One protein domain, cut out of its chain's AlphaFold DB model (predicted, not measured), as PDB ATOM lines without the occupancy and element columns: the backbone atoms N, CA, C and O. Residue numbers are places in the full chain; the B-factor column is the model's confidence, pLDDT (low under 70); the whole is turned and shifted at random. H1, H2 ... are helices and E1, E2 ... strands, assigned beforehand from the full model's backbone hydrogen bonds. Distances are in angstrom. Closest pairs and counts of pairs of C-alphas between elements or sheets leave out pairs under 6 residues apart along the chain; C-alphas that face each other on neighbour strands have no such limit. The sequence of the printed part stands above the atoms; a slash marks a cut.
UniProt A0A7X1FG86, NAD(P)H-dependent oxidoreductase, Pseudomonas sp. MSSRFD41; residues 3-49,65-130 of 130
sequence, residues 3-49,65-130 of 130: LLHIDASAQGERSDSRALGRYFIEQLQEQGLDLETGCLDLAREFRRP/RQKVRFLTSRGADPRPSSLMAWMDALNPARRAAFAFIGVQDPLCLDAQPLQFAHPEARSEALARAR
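This is residues 3 to 49 and 65 to 130 of the 130 residues of the protein "NAD(P)H-dependent oxidoreductase" of Pseudomonas sp. MSSRFD41 (UniProt A0A7X1FG86). A small pair of parallel strands, E3 and E4, makes the middle, with H1 and H3 over one side and H2, more loosely, over the other. A second parallel pair, E1 and E2, lies apart from the first, and H1 bridges the two. The 113 printed residues hold E1, H1, E2, E3, H2, E4 and H3 in chain order; the class is mixed, helices and strands. The whole is compact, with a radius of gyration of the C-alphas of 15.0 A, and rounded, spanning 39 by 33 by 28 A.

Begin at E1, residues 3 to 7, whose neighbour E2, residues 36 to 41, is parallel at 16 degrees; N 5 and O 38 are 2.8 A apart, within hydrogen-bond range. H1, residues 16 to 30, comes closest to E1 at the C-alphas of Asp 7 and Arg 18, 6.9 A. E1, H1, E2 form a strand-helix-strand unit, two parallel neighbours with a helix between, its crossover right-handed. E3, residues 69 to 73, and E4, residues 107 to 111, are parallel at 15 degrees, with N 72 and O 109 2.9 A apart. With H2, residues 90 to 100, they form a second such right-handed unit. The closest C-alphas of H1 and E3 are Ser 17 and Ser 73, 5.0 A; of H2 and E4, Asn 91 and Cys 108, 7.3 A. H3, residues 119 to 129, comes closest to E4 at the C-alphas of Ala 125 and Ala 111, 5.3 A. H1 and H3 are close but not clearly touching, at a steep tilt of 41 degrees, the same way; H2 is apart from both. In H1, H2 and H3 every O i to N i+4 pair is within hydrogen-bond range.

Find C-alpha 3 at (9.729, 41.999, -14.979), where E1 begins its 12.7 A. H1 starts at C-alpha 16, (23.142, 27.666, -19.404), and runs 21.0 A; E2 covers 16.6 A, E3 13.4 A, H2 15.6 A and E4 13.1 A. H3, 15.6 A, ends at C-alpha 129, (14.917, 23.311, -15.084).

The C-alphas farthest apart, Asp 34 and Leu 83, are 43.0 A apart. Look for the cut after Pro 49: residues 50 to 64 are not printed, and C-alphas 49 and 65 are 25.1 A apart. The link from E3 to H2, 16 residues, is long. The mean pLDDT of the printed part is 92.0, and no printed residue is under 70.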
ATOM      1  N   LEU A   3       8.777  43.052 -15.328       95.12
ATOM      2  CA  LEU A   3       9.729  41.999 -14.979       95.12
ATOM      3  C   LEU A   3      11.150  42.532 -15.157       95.12
ATOM      4  O   LEU A   3      11.502  43.020 -16.225       95.12
ATOM      5  N   LEU A   4      11.970  42.432 -14.110       95.56
ATOM      6  CA  LEU A   4      13.391  42.763 -14.174       95.56
ATOM      7  C   LEU A   4      14.205  41.468 -14.180       95.56
ATOM      8  O   LEU A   4      14.245  40.753 -13.180       95.56
ATOM      9  N   HIS A   5      14.857  41.183 -15.300       95.06
ATOM     10  CA  HIS A   5      15.822  40.100 -15.425       95.06
ATOM     11  C   HIS A   5      17.212  40.618 -15.049       95.06
ATOM     12  O   HIS A   5      17.744  41.506 -15.711       95.06
ATOM     13  N   ILE A   6      17.789  40.086 -13.971       94.69
ATOM     14  CA  ILE A   6      19.147  40.423 -13.531       94.69
ATOM     15  C   ILE A   6      20.054  39.247 -13.884       94.69
ATOM     16  O   ILE A   6      19.953  38.181 -13.275       94.69
ATOM     17  N   ASP A   7      20.934  39.447 -14.860       94.38
ATOM     18  CA  ASP A   7      21.877  38.433 -15.317       94.38
ATOM     19  C   ASP A   7      23.255  38.684 -14.691       94.38
ATOM     20  O   ASP A   7      23.807  39.779 -14.773       94.38
ATOM     21  N   ALA A   8      23.805  37.660 -14.040       93.44
ATOM     22  CA  ALA A   8      25.120  37.704 -13.394       93.44
ATOM     23  C   ALA A   8      26.160  36.816 -14.097       93.44
ATOM     24  O   ALA A   8      27.215  36.522 -13.536       93.44
ATOM     25  N   SER A   9      25.854  36.325 -15.298       93.62
ATOM     26  CA  SER A   9      26.706  35.389 -16.017       93.62
ATOM     27  C   SER A   9      27.769  36.112 -16.837       93.62
ATOM     28  O   SER A   9      27.473  36.841 -17.777       93.62
ATOM     29  N   ALA A  10      29.039  35.823 -16.562       92.12
ATOM     30  CA  ALA A  10      30.144  36.294 -17.400       92.12
ATOM     31  C   ALA A  10      30.283  35.511 -18.725       92.12
ATOM     32  O   ALA A  10      31.078  35.881 -19.586       92.12
ATOM     33  N   GLN A  11      29.547  34.407 -18.908       90.44
ATOM     34  CA  GLN A  11      29.764  33.465 -20.016       90.44
ATOM     35  C   GLN A  11      29.083  33.859 -21.337       90.44
ATOM     36  O   GLN A  11      29.260  33.166 -22.346       90.44
ATOM     37  N   GLY A  12      28.340  34.965 -21.373       85.75
ATOM     38  CA  GLY A  12      27.696  35.409 -22.605       85.75
ATOM     39  C   GLY A  12      26.579  34.458 -23.058       85.75
ATOM     40  O   GLY A  12      25.921  33.808 -22.245       85.75
ATOM     41  N   GLU A  13      26.424  34.313 -24.375       87.19
ATOM     42  CA  GLU A  13      25.461  33.389 -25.007       87.19
ATOM     43  C   GLU A  13      25.722  31.902 -24.720       87.19
ATOM     44  O   GLU A  13      24.850  31.070 -24.943       87.19
ATOM     45  N   ARG A  14      26.905  31.544 -24.203       90.88
ATOM     46  CA  ARG A  14      27.234  30.154 -23.838       90.88
ATOM     47  C   ARG A  14      26.696  29.748 -22.463       90.88
ATOM     48  O   ARG A  14      26.914  28.621 -22.036       90.88
ATOM     49  N   SER A  15      26.054  30.667 -21.746       93.88
ATOM     50  CA  SER A  15      25.597  30.443 -20.381       93.88
ATOM     51  C   SER A  15      24.295  29.644 -20.324       93.88
ATOM     52  O   SER A  15      23.252  30.118 -20.772       93.88
ATOM     53  N   ASP A  16      24.335  28.485 -19.658       94.19
ATOM     54  CA  ASP A  16      23.142  27.666 -19.404       94.19
ATOM     55  C   ASP A  16      22.090  28.432 -18.573       94.19
ATOM     56  O   ASP A  16      20.912  28.450 -18.929       94.19
ATOM     57  N   SER A  17      22.492  29.145 -17.510       93.88
ATOM     58  CA  SER A  17      21.564  29.953 -16.699       93.88
ATOM     59  C   SER A  17      20.917  31.105 -17.472       93.88
ATOM     60  O   SER A  17      19.737  31.387 -17.268       93.88
ATOM     61  N   ARG A  18      21.654  31.755 -18.386       94.12
ATOM     62  CA  ARG A  18      21.098  32.807 -19.252       94.12
ATOM     63  C   ARG A  18      20.092  32.240 -20.242       94.12
ATOM     64  O   ARG A  18      19.037  32.834 -20.445       94.12
ATOM     65  N   ALA A  19      20.400  31.087 -20.835       93.94
ATOM     66  CA  ALA A  19      19.485  30.395 -21.732       93.94
ATOM     67  C   ALA A  19      18.179  30.008 -21.015       93.94
ATOM     68  O   ALA A  19      17.105  30.195 -21.581       93.94
ATOM     69  N   LEU A  20      18.259  29.546 -19.761       94.69
ATOM     70  CA  LEU A  20      17.083  29.289 -18.920       94.69
ATOM     71  C   LEU A  20      16.284  30.568 -18.629       94.69
ATOM     72  O   LEU A  20      15.061  30.551 -18.714       94.69
ATOM     73  N   GLY A  21      16.957  31.685 -18.328       94.25
ATOM     74  CA  GLY A  21      16.304  32.984 -18.127       94.25
ATOM     75  C   GLY A  21      15.566  33.485 -19.366       94.25
ATOM     76  O   GLY A  21      14.418  33.913 -19.263       94.25
ATOM     77  N   ARG A  22      16.191  33.369 -20.544       93.38
ATOM     78  CA  ARG A  22      15.559  33.695 -21.830       93.38
ATOM     79  C   ARG A  22      14.333  32.819 -22.084       93.38
ATOM     80  O   ARG A  22      13.257  33.368 -22.289       93.38
ATOM     81  N   TYR A  23      14.482  31.499 -21.967       94.56
ATOM     82  CA  TYR A  23      13.374  30.552 -22.126       94.56
ATOM     83  C   TYR A  23      12.203  30.893 -21.197       94.56
ATOM     84  O   TYR A  23      11.058  30.954 -21.626       94.56
ATOM     85  N   PHE A  24      12.482  31.188 -19.927       94.12
ATOM     86  CA  PHE A  24      11.446  31.559 -18.969       94.12
ATOM     87  C   PHE A  24      10.661  32.814 -19.389       94.12
ATOM     88  O   PHE A  24       9.437  32.844 -19.270       94.12
ATOM     89  N   ILE A  25      11.348  33.851 -19.877       93.31
ATOM     90  CA  ILE A  25      10.704  35.089 -20.338       93.31
ATOM     91  C   ILE A  25       9.879  34.833 -21.603       93.31
ATOM     92  O   ILE A  25       8.742  35.293 -21.669       93.31
ATOM     93  N   GLU A  26      10.416  34.068 -22.557       93.31
ATOM     94  CA  GLU A  26       9.712  33.666 -23.783       93.31
ATOM     95  C   GLU A  26       8.407  32.933 -23.440       93.31
ATOM     96  O   GLU A  26       7.340  33.325 -23.904       93.31
ATOM     97  N   GLN A  27       8.454  31.961 -22.523       93.81
ATOM     98  CA  GLN A  27       7.263  31.233 -22.073       93.81
ATOM     99  C   GLN A  27       6.219  32.138 -21.404       93.81
ATOM    100  O   GLN A  27       5.017  31.943 -21.582       93.81
ATOM    101  N   LEU A  28       6.642  33.146 -20.636       92.31
ATOM    102  CA  LEU A  28       5.704  34.106 -20.049       92.31
ATOM    103  C   LEU A  28       5.040  34.997 -21.110       92.31
ATOM    104  O   LEU A  28       3.859  35.319 -20.981       92.31
ATOM    105  N   GLN A  29       5.783  35.400 -22.140       91.31
ATOM    106  CA  GLN A  29       5.255  36.197 -23.249       91.31
ATOM    107  C   GLN A  29       4.280  35.385 -24.109       91.31
ATOM    108  O   GLN A  29       3.218  35.889 -24.473       91.31
ATOM    109  N   GLU A  30       4.587  34.112 -24.371       93.56
ATOM    110  CA  GLU A  30       3.712  33.182 -25.101       93.56
ATOM    111  C   GLU A  30       2.367  32.949 -24.399       93.56
ATOM    112  O   GLU A  30       1.352  32.731 -25.058       93.56
ATOM    113  N   GLN A  31       2.317  33.075 -23.070       92.94
ATOM    114  CA  GLN A  31       1.070  33.026 -22.297       92.94
ATOM    115  C   GLN A  31       0.181  34.274 -22.475       92.94
ATOM    116  O   GLN A  31      -0.863  34.378 -21.831       92.94
ATOM    117  N   GLY A  32       0.573  35.231 -23.324       88.62
ATOM    118  CA  GLY A  32      -0.198  36.444 -23.604       88.62
ATOM    119  C   GLY A  32      -0.188  37.453 -22.455       88.62
ATOM    120  O   GLY A  32      -1.050  38.331 -22.388       88.62
ATOM    121  N   LEU A  33       0.763  37.330 -21.525       88.75
ATOM    122  CA  LEU A  33       0.934  38.292 -20.447       88.75
ATOM    123  C   LEU A  33       1.549  39.577 -21.011       88.75
ATOM    124  O   LEU A  33       2.665  39.567 -21.522       88.75
ATOM    125  N   ASP A  34       0.847  40.698 -20.858       89.50
ATOM    126  CA  ASP A  34       1.411  42.019 -21.139       89.50
ATOM    127  C   ASP A  34       2.590  42.272 -20.181       89.50
ATOM    128  O   ASP A  34       2.399  42.451 -18.972       89.50
ATOM    129  N   LEU A  35       3.820  42.193 -20.693       91.25
ATOM    130  CA  LEU A  35       5.073  42.173 -19.935       91.25
ATOM    131  C   LEU A  35       6.010  43.278 -20.424       91.25
ATOM    132  O   LEU A  35       6.576  43.204 -21.509       91.25
ATOM    133  N   GLU A  36       6.255  44.263 -19.565       94.25
ATOM    134  CA  GLU A  36       7.354  45.210 -19.725       94.25
ATOM    135  C   GLU A  36       8.608  44.589 -19.093       94.25
ATOM    136  O   GLU A  36       8.718  44.483 -17.865       94.25
ATOM    137  N   THR A  37       9.541  44.130 -19.926       93.00
ATOM    138  CA  THR A  37      10.761  43.443 -19.481       93.00
ATOM    139  C   THR A  37      11.971  44.376 -19.500       93.00
ATOM    140  O   THR A  37      12.344  44.884 -20.555       93.00
ATOM    141  N   GLY A  38      12.623  44.555 -18.351       93.06
ATOM    142  CA  GLY A  38      13.950  45.166 -18.242       93.06
ATOM    143  C   GLY A  38      15.030  44.102 -18.048       93.06
ATOM    144  O   GLY A  38      14.788  43.102 -17.372       93.06
ATOM    145  N   CYS A  39      16.223  44.317 -18.602       91.38
ATOM    146  CA  CYS A  39      17.383  43.448 -18.396       91.38
ATOM    147  C   CYS A  39      18.548  44.256 -17.808       91.38
ATOM    148  O   CYS A  39      18.888  45.306 -18.346       91.38
ATOM    149  N   LEU A  40      19.143  43.760 -16.723       93.31
ATOM    150  CA  LEU A  40      20.361  44.281 -16.106       93.31
ATOM    151  C   LEU A  40      21.446  43.200 -16.196       93.31
ATOM    152  O   LEU A  40      21.411  42.229 -15.440       93.31
ATOM    153  N   ASP A  41      22.398  43.363 -17.116       93.00
ATOM    154  CA  ASP A  41      23.549  42.463 -17.266       93.00
ATOM    155  C   ASP A  41      24.702  42.964 -16.387       93.00
ATOM    156  O   ASP A  41      25.404  43.908 -16.744       93.00
ATOM    157  N   LEU A  42      24.910  42.328 -15.233       92.06
ATOM    158  CA  LEU A  42      25.942  42.706 -14.263       92.06
ATOM    159  C   LEU A  42      27.368  42.430 -14.759       92.06
ATOM    160  O   LEU A  42      28.312  43.015 -14.230       92.06
ATOM    161  N   ALA A  43      27.550  41.558 -15.755       90.50
ATOM    162  CA  ALA A  43      28.861  41.331 -16.359       90.50
ATOM    163  C   ALA A  43      29.259  42.478 -17.306       90.50
ATOM    164  O   ALA A  43      30.444  42.652 -17.592       90.50
ATOM    165  N   ARG A  44      28.285  43.264 -17.783       88.88
ATOM    166  CA  ARG A  44      28.498  44.440 -18.644       88.88
ATOM    167  C   ARG A  44      28.357  45.755 -17.888       88.88
ATOM    168  O   ARG A  44      29.110  46.694 -18.131       88.88
ATOM    169  N   GLU A  45      27.402  45.828 -16.971       84.38
ATOM    170  CA  GLU A  45      27.126  47.005 -16.161       84.38
ATOM    171  C   GLU A  45      27.877  46.937 -14.835       84.38
ATOM    172  O   GLU A  45      27.364  46.478 -13.811       84.38
ATOM    173  N   PHE A  46      29.099  47.468 -14.828       72.38
ATOM    174  CA  PHE A  46      29.798  47.723 -13.576       72.38
ATOM    175  C   PHE A  46      29.136  48.896 -12.843       72.38
ATOM    176  O   PHE A  46      29.263  50.055 -13.245       72.38
ATOM    177  N   ARG A  47      28.454  48.608 -11.732       70.19
ATOM    178  CA  ARG A  47      27.970  49.634 -10.801       70.19
ATOM    179  C   ARG A  47      28.873  49.673  -9.579       70.19
ATOM    180  O   ARG A  47      29.212  48.635  -9.016       70.19
ATOM    181  N   ARG A  48      29.277  50.878  -9.165       72.38
ATOM    182  CA  ARG A  48      30.069  51.042  -7.943       72.38
ATOM    183  C   ARG A  48      29.245  50.538  -6.754       72.38
ATOM    184  O   ARG A  48      28.082  50.924  -6.649       72.38
ATOM    185  N   PRO A  49      29.816  49.711  -5.862       72.81
ATOM    186  CA  PRO A  49      29.113  49.313  -4.655       72.81
ATOM    187  C   PRO A  49      28.766  50.565  -3.850       72.81
ATOM    188  O   PRO A  49      29.630  51.396  -3.556       72.81
ATOM    189  N   ARG A  65       6.105  42.609  -1.847       92.81
ATOM    190  CA  ARG A  65       5.064  42.331  -2.858       92.81
ATOM    191  C   ARG A  65       5.614  41.608  -4.082       92.81
ATOM    192  O   ARG A  65       4.859  41.020  -4.854       92.81
ATOM    193  N   GLN A  66       6.914  41.736  -4.315       93.56
ATOM    194  CA  GLN A  66       7.573  41.277  -5.524       93.56
ATOM    195  C   GLN A  66       7.882  39.788  -5.409       93.56
ATOM    196  O   GLN A  66       8.422  39.318  -4.412       93.56
ATOM    197  N   LYS A  67       7.574  39.047  -6.473       94.31
ATOM    198  CA  LYS A  67       7.983  37.649  -6.604       94.31
ATOM    199  C   LYS A  67       9.406  37.608  -7.142       94.31
ATOM    200  O   LYS A  67       9.695  38.244  -8.154       94.31
ATOM    201  N   VAL A  68      10.268  36.835  -6.492       96.25
ATOM    202  CA  VAL A  68      11.666  36.665  -6.900       96.25
ATOM    203  C   VAL A  68      11.928  35.211  -7.249       96.25
ATOM    204  O   VAL A  68      11.520  34.294  -6.531       96.25
ATOM    205  N   ARG A  69      12.619  35.008  -8.370       95.94
ATOM    206  CA  ARG A  69      13.092  33.701  -8.817       95.94
ATOM    207  C   ARG A  69      14.590  33.768  -9.070       95.94
ATOM    208  O   ARG A  69      15.061  34.696  -9.721       95.94
ATOM    209  N   PHE A  70      15.317  32.779  -8.574       96.44
ATOM    210  CA  PHE A  70      16.716  32.558  -8.906       96.44
ATOM    211  C   PHE A  70      16.805  31.409  -9.894       96.44
ATOM    212  O   PHE A  70      16.330  30.317  -9.600       96.44
ATOM    213  N   LEU A  71      17.429  31.658 -11.040       96.06
ATOM    214  CA  LEU A  71      17.759  30.634 -12.023       96.06
ATOM    215  C   LEU A  71      19.268  30.417 -11.974       96.06
ATOM    216  O   LEU A  71      20.035  31.373 -12.125       96.06
ATOM    217  N   THR A  72      19.711  29.190 -11.720       95.38
ATOM    218  CA  THR A  72      21.141  28.871 -11.672       95.38
ATOM    219  C   THR A  72      21.476  27.634 -12.474       95.38
ATOM    220  O   THR A  72      20.656  26.742 -12.660       95.38
ATOM    221  N   SER A  73      22.712  27.589 -12.952       94.62
ATOM    222  CA  SER A  73      23.329  26.421 -13.568       94.62
ATOM    223  C   SER A  73      24.514  26.017 -12.697       94.62
ATOM    224  O   SER A  73      25.410  26.837 -12.478       94.62
ATOM    225  N   ARG A  74      24.531  24.786 -12.178       93.50
ATOM    226  CA  ARG A  74      25.573  24.303 -11.257       93.50
ATOM    227  C   ARG A  74      26.294  23.089 -11.835       93.50
ATOM    228  O   ARG A  74      25.685  22.186 -12.403       93.50
ATOM    229  N   GLY A  75      27.619  23.077 -11.691       92.31
ATOM    230  CA  GLY A  75      28.451  21.962 -12.147       92.31
ATOM    231  C   GLY A  75      28.188  20.682 -11.355       92.31
ATOM    232  O   GLY A  75      27.942  19.638 -11.951       92.31
ATOM    233  N   ALA A  76      28.206  20.793 -10.026       91.31
ATOM    234  CA  ALA A  76      27.896  19.715  -9.093       91.31
ATOM    235  C   ALA A  76      26.409  19.705  -8.703       91.31
ATOM    236  O   ALA A  76      25.679  20.659  -8.975       91.31
ATOM    237  N   ASP A  77      25.987  18.648  -8.011       91.88
ATOM    238  CA  ASP A  77      24.622  18.481  -7.520       91.88
ATOM    239  C   ASP A  77      24.544  18.515  -5.981       91.88
ATOM    240  O   ASP A  77      24.497  17.466  -5.340       91.88
ATOM    241  N   PRO A  78      24.512  19.705  -5.354       93.12
ATOM    242  CA  PRO A  78      24.371  19.842  -3.905       93.12
ATOM    243  C   PRO A  78      22.895  19.880  -3.461       93.12
ATOM    244  O   PRO A  78      22.533  20.629  -2.557       93.12
ATOM    245  N   ARG A  79      22.000  19.126  -4.117       91.19
ATOM    246  CA  ARG A  79      20.602  18.996  -3.661       91.19
ATOM    247  C   ARG A  79      20.546  18.423  -2.236       91.19
ATOM    248  O   ARG A  79      21.406  17.616  -1.895       91.19
ATOM    249  N   PRO A  80      19.495  18.719  -1.445       90.12
ATOM    250  CA  PRO A  80      19.331  18.155  -0.099       90.12
ATOM    251  C   PRO A  80      19.393  16.622  -0.039       90.12
ATOM    252  O   PRO A  80      19.785  16.058   0.973       90.12
ATOM    253  N   SER A  81      19.016  15.946  -1.128       88.38
ATOM    254  CA  SER A  81      19.064  14.488  -1.256       88.38
ATOM    255  C   SER A  81      20.449  13.926  -1.604       88.38
ATOM    256  O   SER A  81      20.581  12.713  -1.740       88.38
ATOM    257  N   SER A  82      21.467  14.767  -1.821       89.88
ATOM    258  CA  SER A  82      22.805  14.342  -2.241       89.88
ATOM    259  C   SER A  82      23.808  14.346  -1.086       89.88
ATOM    260  O   SER A  82      23.670  15.075  -0.104       89.88
ATOM    261  N   LEU A  83      24.896  13.586  -1.243       90.62
ATOM    262  CA  LEU A  83      26.034  13.584  -0.307       90.62
ATOM    263  C   LEU A  83      26.769  14.937  -0.242       90.62
ATOM    264  O   LEU A  83      27.597  15.158   0.639       90.62
ATOM    265  N   MET A  84      26.476  15.842  -1.178       90.75
ATOM    266  CA  MET A  84      27.088  17.163  -1.300       90.75
ATOM    267  C   MET A  84      26.160  18.283  -0.809       90.75
ATOM    268  O   MET A  84      26.481  19.450  -1.012       90.75
ATOM    269  N   ALA A  85      25.023  17.967  -0.175       94.12
ATOM    270  CA  ALA A  85      24.039  18.959   0.275       94.12
ATOM    271  C   ALA A  85      24.655  20.092   1.119       94.12
ATOM    272  O   ALA A  85      24.303  21.260   0.966       94.12
ATOM    273  N   TRP A  86      25.628  19.760   1.970       92.88
ATOM    274  CA  TRP A  86      26.340  20.710   2.831       92.88
ATOM    275  C   TRP A  86      27.182  21.740   2.061       92.88
ATOM    276  O   TRP A  86      27.568  22.761   2.625       92.88
ATOM    277  N   MET A  87      27.466  21.495   0.778       93.62
ATOM    278  CA  MET A  87      28.241  22.396  -0.078       93.62
ATOM    279  C   MET A  87      27.389  23.504  -0.708       93.62
ATOM    280  O   MET A  87      27.941  24.390  -1.367       93.62
ATOM    281  N   ASP A  88      26.059  23.485  -0.546       94.56
ATOM    282  CA  ASP A  88      25.202  24.555  -1.060       94.56
ATOM    283  C   ASP A  88      25.319  25.823  -0.201       94.56
ATOM    284  O   ASP A  88      24.502  26.092   0.676       94.56
ATOM    285  N   ALA A  89      26.335  26.635  -0.480       93.94
ATOM    286  CA  ALA A  89      26.474  27.965   0.112       93.94
ATOM    287  C   ALA A  89      25.618  29.026  -0.607       93.94
ATOM    288  O   ALA A  89      25.333  30.089  -0.053       93.94
ATOM    289  N   LEU A  90      25.207  28.760  -1.851       93.31
ATOM    290  CA  LEU A  90      24.622  29.766  -2.730       93.31
ATOM    291  C   LEU A  90      23.159  30.048  -2.386       93.31
ATOM    292  O   LEU A  90      22.767  31.212  -2.260       93.31
ATOM    293  N   ASN A  91      22.353  28.996  -2.234       93.50
ATOM    294  CA  ASN A  91      20.935  29.151  -1.928       93.50
ATOM    295  C   ASN A  91      20.695  29.770  -0.541       93.50
ATOM    296  O   ASN A  91      19.911  30.722  -0.471       93.50
ATOM    297  N   PRO A  92      21.371  29.339   0.544       94.75
ATOM    298  CA  PRO A  92      21.233  29.985   1.849       94.75
ATOM    299  C   PRO A  92      21.624  31.464   1.822       94.75
ATOM    300  O   PRO A  92      20.861  32.303   2.302       94.75
ATOM    301  N   ALA A  93      22.760  31.809   1.203       94.69
ATOM    302  CA  ALA A  93      23.234  33.191   1.145       94.69
ATOM    303  C   ALA A  93      22.255  34.114   0.403       94.69
ATOM    304  O   ALA A  93      21.941  35.204   0.880       94.69
ATOM    305  N   ARG A  94      21.719  33.674  -0.742       94.44
ATOM    306  CA  ARG A  94      20.741  34.461  -1.512       94.44
ATOM    307  C   ARG A  94      19.417  34.607  -0.783       94.44
ATOM    308  O   ARG A  94      18.867  35.703  -0.766       94.44
ATOM    309  N   ARG A  95      18.925  33.534  -0.154       94.62
ATOM    310  CA  ARG A  95      17.712  33.592   0.673       94.62
ATOM    311  C   ARG A  95      17.880  34.590   1.810       94.62
ATOM    312  O   ARG A  95      17.018  35.442   1.968       94.62
ATOM    313  N   ALA A  96      19.000  34.547   2.530       93.75
ATOM    314  CA  ALA A  96      19.281  35.492   3.606       93.75
ATOM    315  C   ALA A  96      19.359  36.945   3.099       93.75
ATOM    316  O   ALA A  96      18.696  37.826   3.643       93.75
ATOM    317  N   ALA A  97      20.107  37.192   2.019       92.44
ATOM    318  CA  ALA A  97      20.256  38.529   1.445       92.44
ATOM    319  C   ALA A  97      18.926  39.114   0.938       92.44
ATOM    320  O   ALA A  97      18.666  40.304   1.102       92.44
ATOM    321  N   PHE A  98      18.063  38.288   0.343       94.62
ATOM    322  CA  PHE A  98      16.770  38.742  -0.170       94.62
ATOM    323  C   PHE A  98      15.698  38.830   0.925       94.62
ATOM    324  O   PHE A  98      14.879  39.750   0.898       94.62
ATOM    325  N   ALA A  99      15.749  37.962   1.938       93.25
ATOM    326  CA  ALA A  99      14.922  38.088   3.135       93.25
ATOM    327  C   ALA A  99      15.199  39.410   3.865       93.25
ATOM    328  O   ALA A  99      14.261  40.076   4.294       93.25
ATOM    329  N   PHE A 100      16.464  39.844   3.924       91.31
ATOM    330  CA  PHE A 100      16.844  41.136   4.501       91.31
ATOM    331  C   PHE A 100      16.117  42.323   3.842       91.31
ATOM    332  O   PHE A 100      15.651  43.223   4.537       91.31
ATOM    333  N   ILE A 101      15.943  42.310   2.514       91.94
ATOM    334  CA  ILE A 101      15.194  43.359   1.795       91.94
ATOM    335  C   ILE A 101      13.679  43.112   1.744       91.94
ATOM    336  O   ILE A 101      12.952  43.941   1.198       91.94
ATOM    337  N   GLY A 102      13.181  42.037   2.361       93.88
ATOM    338  CA  GLY A 102      11.753  41.777   2.571       93.88
ATOM    339  C   GLY A 102      11.126  40.768   1.613       93.88
ATOM    340  O   GLY A 102       9.914  40.572   1.664       93.88
ATOM    341  N   VAL A 103      11.923  40.121   0.763       95.69
ATOM    342  CA  VAL A 103      11.427  39.100  -0.165       95.69
ATOM    343  C   VAL A 103      11.093  37.834   0.605       95.69
ATOM    344  O   VAL A 103      11.947  37.247   1.270       95.69
ATOM    345  N   GLN A 104       9.845  37.404   0.468       90.19
ATOM    346  CA  GLN A 104       9.335  36.178   1.066       90.19
ATOM    347  C   GLN A 104       9.391  35.050   0.032       90.19
ATOM    348  O   GLN A 104       9.091  35.265  -1.143       90.19
ATOM    349  N   ASP A 105       9.820  33.868   0.472       92.31
ATOM    350  CA  ASP A 105       9.808  32.614  -0.292       92.31
ATOM    351  C   ASP A 105      10.297  32.716  -1.751       92.31
ATOM    352  O   ASP A 105       9.577  32.344  -2.684       92.31
ATOM    353  N   PRO A 106      11.539  33.186  -1.998       95.69
ATOM    354  CA  PRO A 106      12.069  33.183  -3.352       95.69
ATOM    355  C   PRO A 106      12.162  31.744  -3.877       95.69
ATOM    356  O   PRO A 106      12.615  30.825  -3.177       95.69
ATOM    357  N   LEU A 107      11.762  31.553  -5.133       94.44
ATOM    358  CA  LEU A 107      11.882  30.266  -5.812       94.44
ATOM    359  C   LEU A 107      13.305  30.122  -6.360       94.44
ATOM    360  O   LEU A 107      13.731  30.934  -7.177       94.44
ATOM    361  N   CYS A 108      14.026  29.085  -5.939       93.62
ATOM    362  CA  CYS A 108      15.327  28.736  -6.509       93.62
ATOM    363  C   CYS A 108      15.151  27.564  -7.473       93.62
ATOM    364  O   CYS A 108      14.710  26.494  -7.058       93.62
ATOM    365  N   LEU A 109      15.488  27.777  -8.742       94.56
ATOM    366  CA  LEU A 109      15.529  26.756  -9.780       94.56
ATOM    367  C   LEU A 109      16.985  26.562 -10.186       94.56
ATOM    368  O   LEU A 109      17.621  27.464 -10.732       94.56
ATOM    369  N   ASP A 110      17.500  25.372  -9.908       95.00
ATOM    370  CA  ASP A 110      18.893  25.039 -10.146       95.00
ATOM    371  C   ASP A 110      18.992  23.902 -11.175       95.00
ATOM    372  O   ASP A 110      18.605  22.757 -10.914       95.00
ATOM    373  N   ALA A 111      19.528  24.209 -12.356       95.75
ATOM    374  CA  ALA A 111      19.908  23.217 -13.350       95.75
ATOM    375  C   ALA A 111      21.227  22.557 -12.934       95.75
ATOM    376  O   ALA A 111      22.282  23.196 -12.932       95.75
ATOM    377  N   GLN A 112      21.158  21.279 -12.561       94.31
ATOM    378  CA  GLN A 112      22.307  20.490 -12.112       94.31
ATOM    379  C   GLN A 112      22.077  18.975 -12.186       94.31
ATOM    380  O   GLN A 112      20.928  18.532 -12.081       94.31
ATOM    381  N   PRO A 113      23.148  18.171 -12.251       94.19
ATOM    382  CA  PRO A 113      24.535  18.580 -12.495       94.19
ATOM    383  C   PRO A 113      24.770  18.919 -13.977       94.19
ATOM    384  O   PRO A 113      24.052  18.427 -14.845       94.19
ATOM    385  N   LEU A 114      25.763  19.765 -14.276       93.56
ATOM    386  CA  LEU A 114      26.066  20.199 -15.649       93.56
ATOM    387  C   LEU A 114      27.525  19.932 -16.047       93.56
ATOM    388  O   LEU A 114      27.799  18.943 -16.715       93.56
ATOM    389  N   GLN A 115      28.466  20.793 -15.645       86.19
ATOM    390  CA  GLN A 115      29.849  20.821 -16.156       86.19
ATOM    391  C   GLN A 115      30.627  19.500 -16.019       86.19
ATOM    392  O   GLN A 115      31.483  19.216 -16.852       86.19
ATOM    393  N   PHE A 116      30.342  18.708 -14.985       83.00
ATOM    394  CA  PHE A 116      31.042  17.447 -14.703       83.00
ATOM    395  C   PHE A 116      30.149  16.215 -14.889       83.00
ATOM    396  O   PHE A 116      30.547  15.104 -14.551       83.00
ATOM    397  N   ALA A 117      28.925  16.410 -15.381       87.12
ATOM    398  CA  ALA A 117      27.955  15.344 -15.555       87.12
ATOM    399  C   ALA A 117      28.162  14.605 -16.881       87.12
ATOM    400  O   ALA A 117      28.638  15.175 -17.865       87.12
ATOM    401  N   HIS A 118      27.708  13.353 -16.931       92.06
ATOM    402  CA  HIS A 118      27.526  12.665 -18.205       92.06
ATOM    403  C   HIS A 118      26.512  13.423 -19.089       92.06
ATOM    404  O   HIS A 118      25.587  14.045 -18.556       92.06
ATOM    405  N   PRO A 119      26.645  13.365 -20.430       91.62
ATOM    406  CA  PRO A 119      25.783  14.118 -21.348       91.62
ATOM    407  C   PRO A 119      24.276  13.903 -21.140       91.62
ATOM    408  O   PRO A 119      23.497  14.849 -21.264       91.62
ATOM    409  N   GLU A 120      23.871  12.683 -20.790       94.12
ATOM    410  CA  GLU A 120      22.480  12.332 -20.481       94.12
ATOM    411  C   GLU A 120      21.986  13.062 -19.224       94.12
ATOM    412  O   GLU A 120      21.057  13.863 -19.304       94.12
ATOM    413  N   ALA A 121      22.696  12.916 -18.101       91.94
ATOM    414  CA  ALA A 121      22.380  13.605 -16.848       91.94
ATOM    415  C   ALA A 121      22.370  15.139 -16.995       91.94
ATOM    416  O   ALA A 121      21.522  15.815 -16.410       91.94
ATOM    417  N   ARG A 122      23.269  15.702 -17.818       92.94
ATOM    418  CA  ARG A 122      23.260  17.133 -18.169       92.94
ATOM    419  C   ARG A 122      21.975  17.521 -18.906       92.94
ATOM    420  O   ARG A 122      21.393  18.568 -18.623       92.94
ATOM    421  N   SER A 123      21.542  16.701 -19.860       92.75
ATOM    422  CA  SER A 123      20.342  16.959 -20.664       92.75
ATOM    423  C   SER A 123      19.075  16.883 -19.810       92.75
ATOM    424  O   SER A 123      18.244  17.788 -19.872       92.75
ATOM    425  N   GLU A 124      18.970  15.882 -18.936       94.38
ATOM    426  CA  GLU A 124      17.879  15.757 -17.961       94.38
ATOM    427  C   GLU A 124      17.845  16.922 -16.966       94.38
ATOM    428  O   GLU A 124      16.777  17.424 -16.613       94.38
ATOM    429  N   ALA A 125      19.016  17.372 -16.505       93.50
ATOM    430  CA  ALA A 125      19.136  18.508 -15.602       93.50
ATOM    431  C   ALA A 125      18.596  19.804 -16.218       93.50
ATOM    432  O   ALA A 125      17.890  20.551 -15.540       93.50
ATOM    433  N   LEU A 126      18.905  20.056 -17.493       93.81
ATOM    434  CA  LEU A 126      18.386  21.210 -18.228       93.81
ATOM    435  C   LEU A 126      16.892  21.069 -18.523       93.81
ATOM    436  O   LEU A 126      16.166  22.047 -18.384       93.81
ATOM    437  N   ALA A 127      16.430  19.872 -18.889       94.19
ATOM    438  CA  ALA A 127      15.016  19.612 -19.142       94.19
ATOM    439  C   ALA A 127      14.159  19.838 -17.890       94.19
ATOM    440  O   ALA A 127      13.113  20.461 -17.977       94.19
ATOM    441  N   ARG A 128      14.630  19.405 -16.715       93.50
ATOM    442  CA  ARG A 128      13.935  19.613 -15.435       93.50
ATOM    443  C   ARG A 128      13.887  21.080 -14.991       93.50
ATOM    444  O   ARG A 128      13.050  21.435 -14.169       93.50
ATOM    445  N   ALA A 129      14.831  21.899 -15.450       93.12
ATOM    446  CA  ALA A 129      14.917  23.311 -15.084       93.12
ATOM    447  C   ALA A 129      14.122  24.242 -16.019       93.12
ATOM    448  O   ALA A 129      14.014  25.431 -15.715       93.12
ATOM    449  N   ARG A 130      13.614  23.715 -17.139       91.25
ATOM    450  CA  ARG A 130      12.679  24.384 -18.050       91.25
ATOM    451  C   ARG A 130      11.248  24.163 -17.573       91.25
ATOM    452  O   ARG A 130      10.472  25.138 -17.651       91.25
TER     453      ARG A 130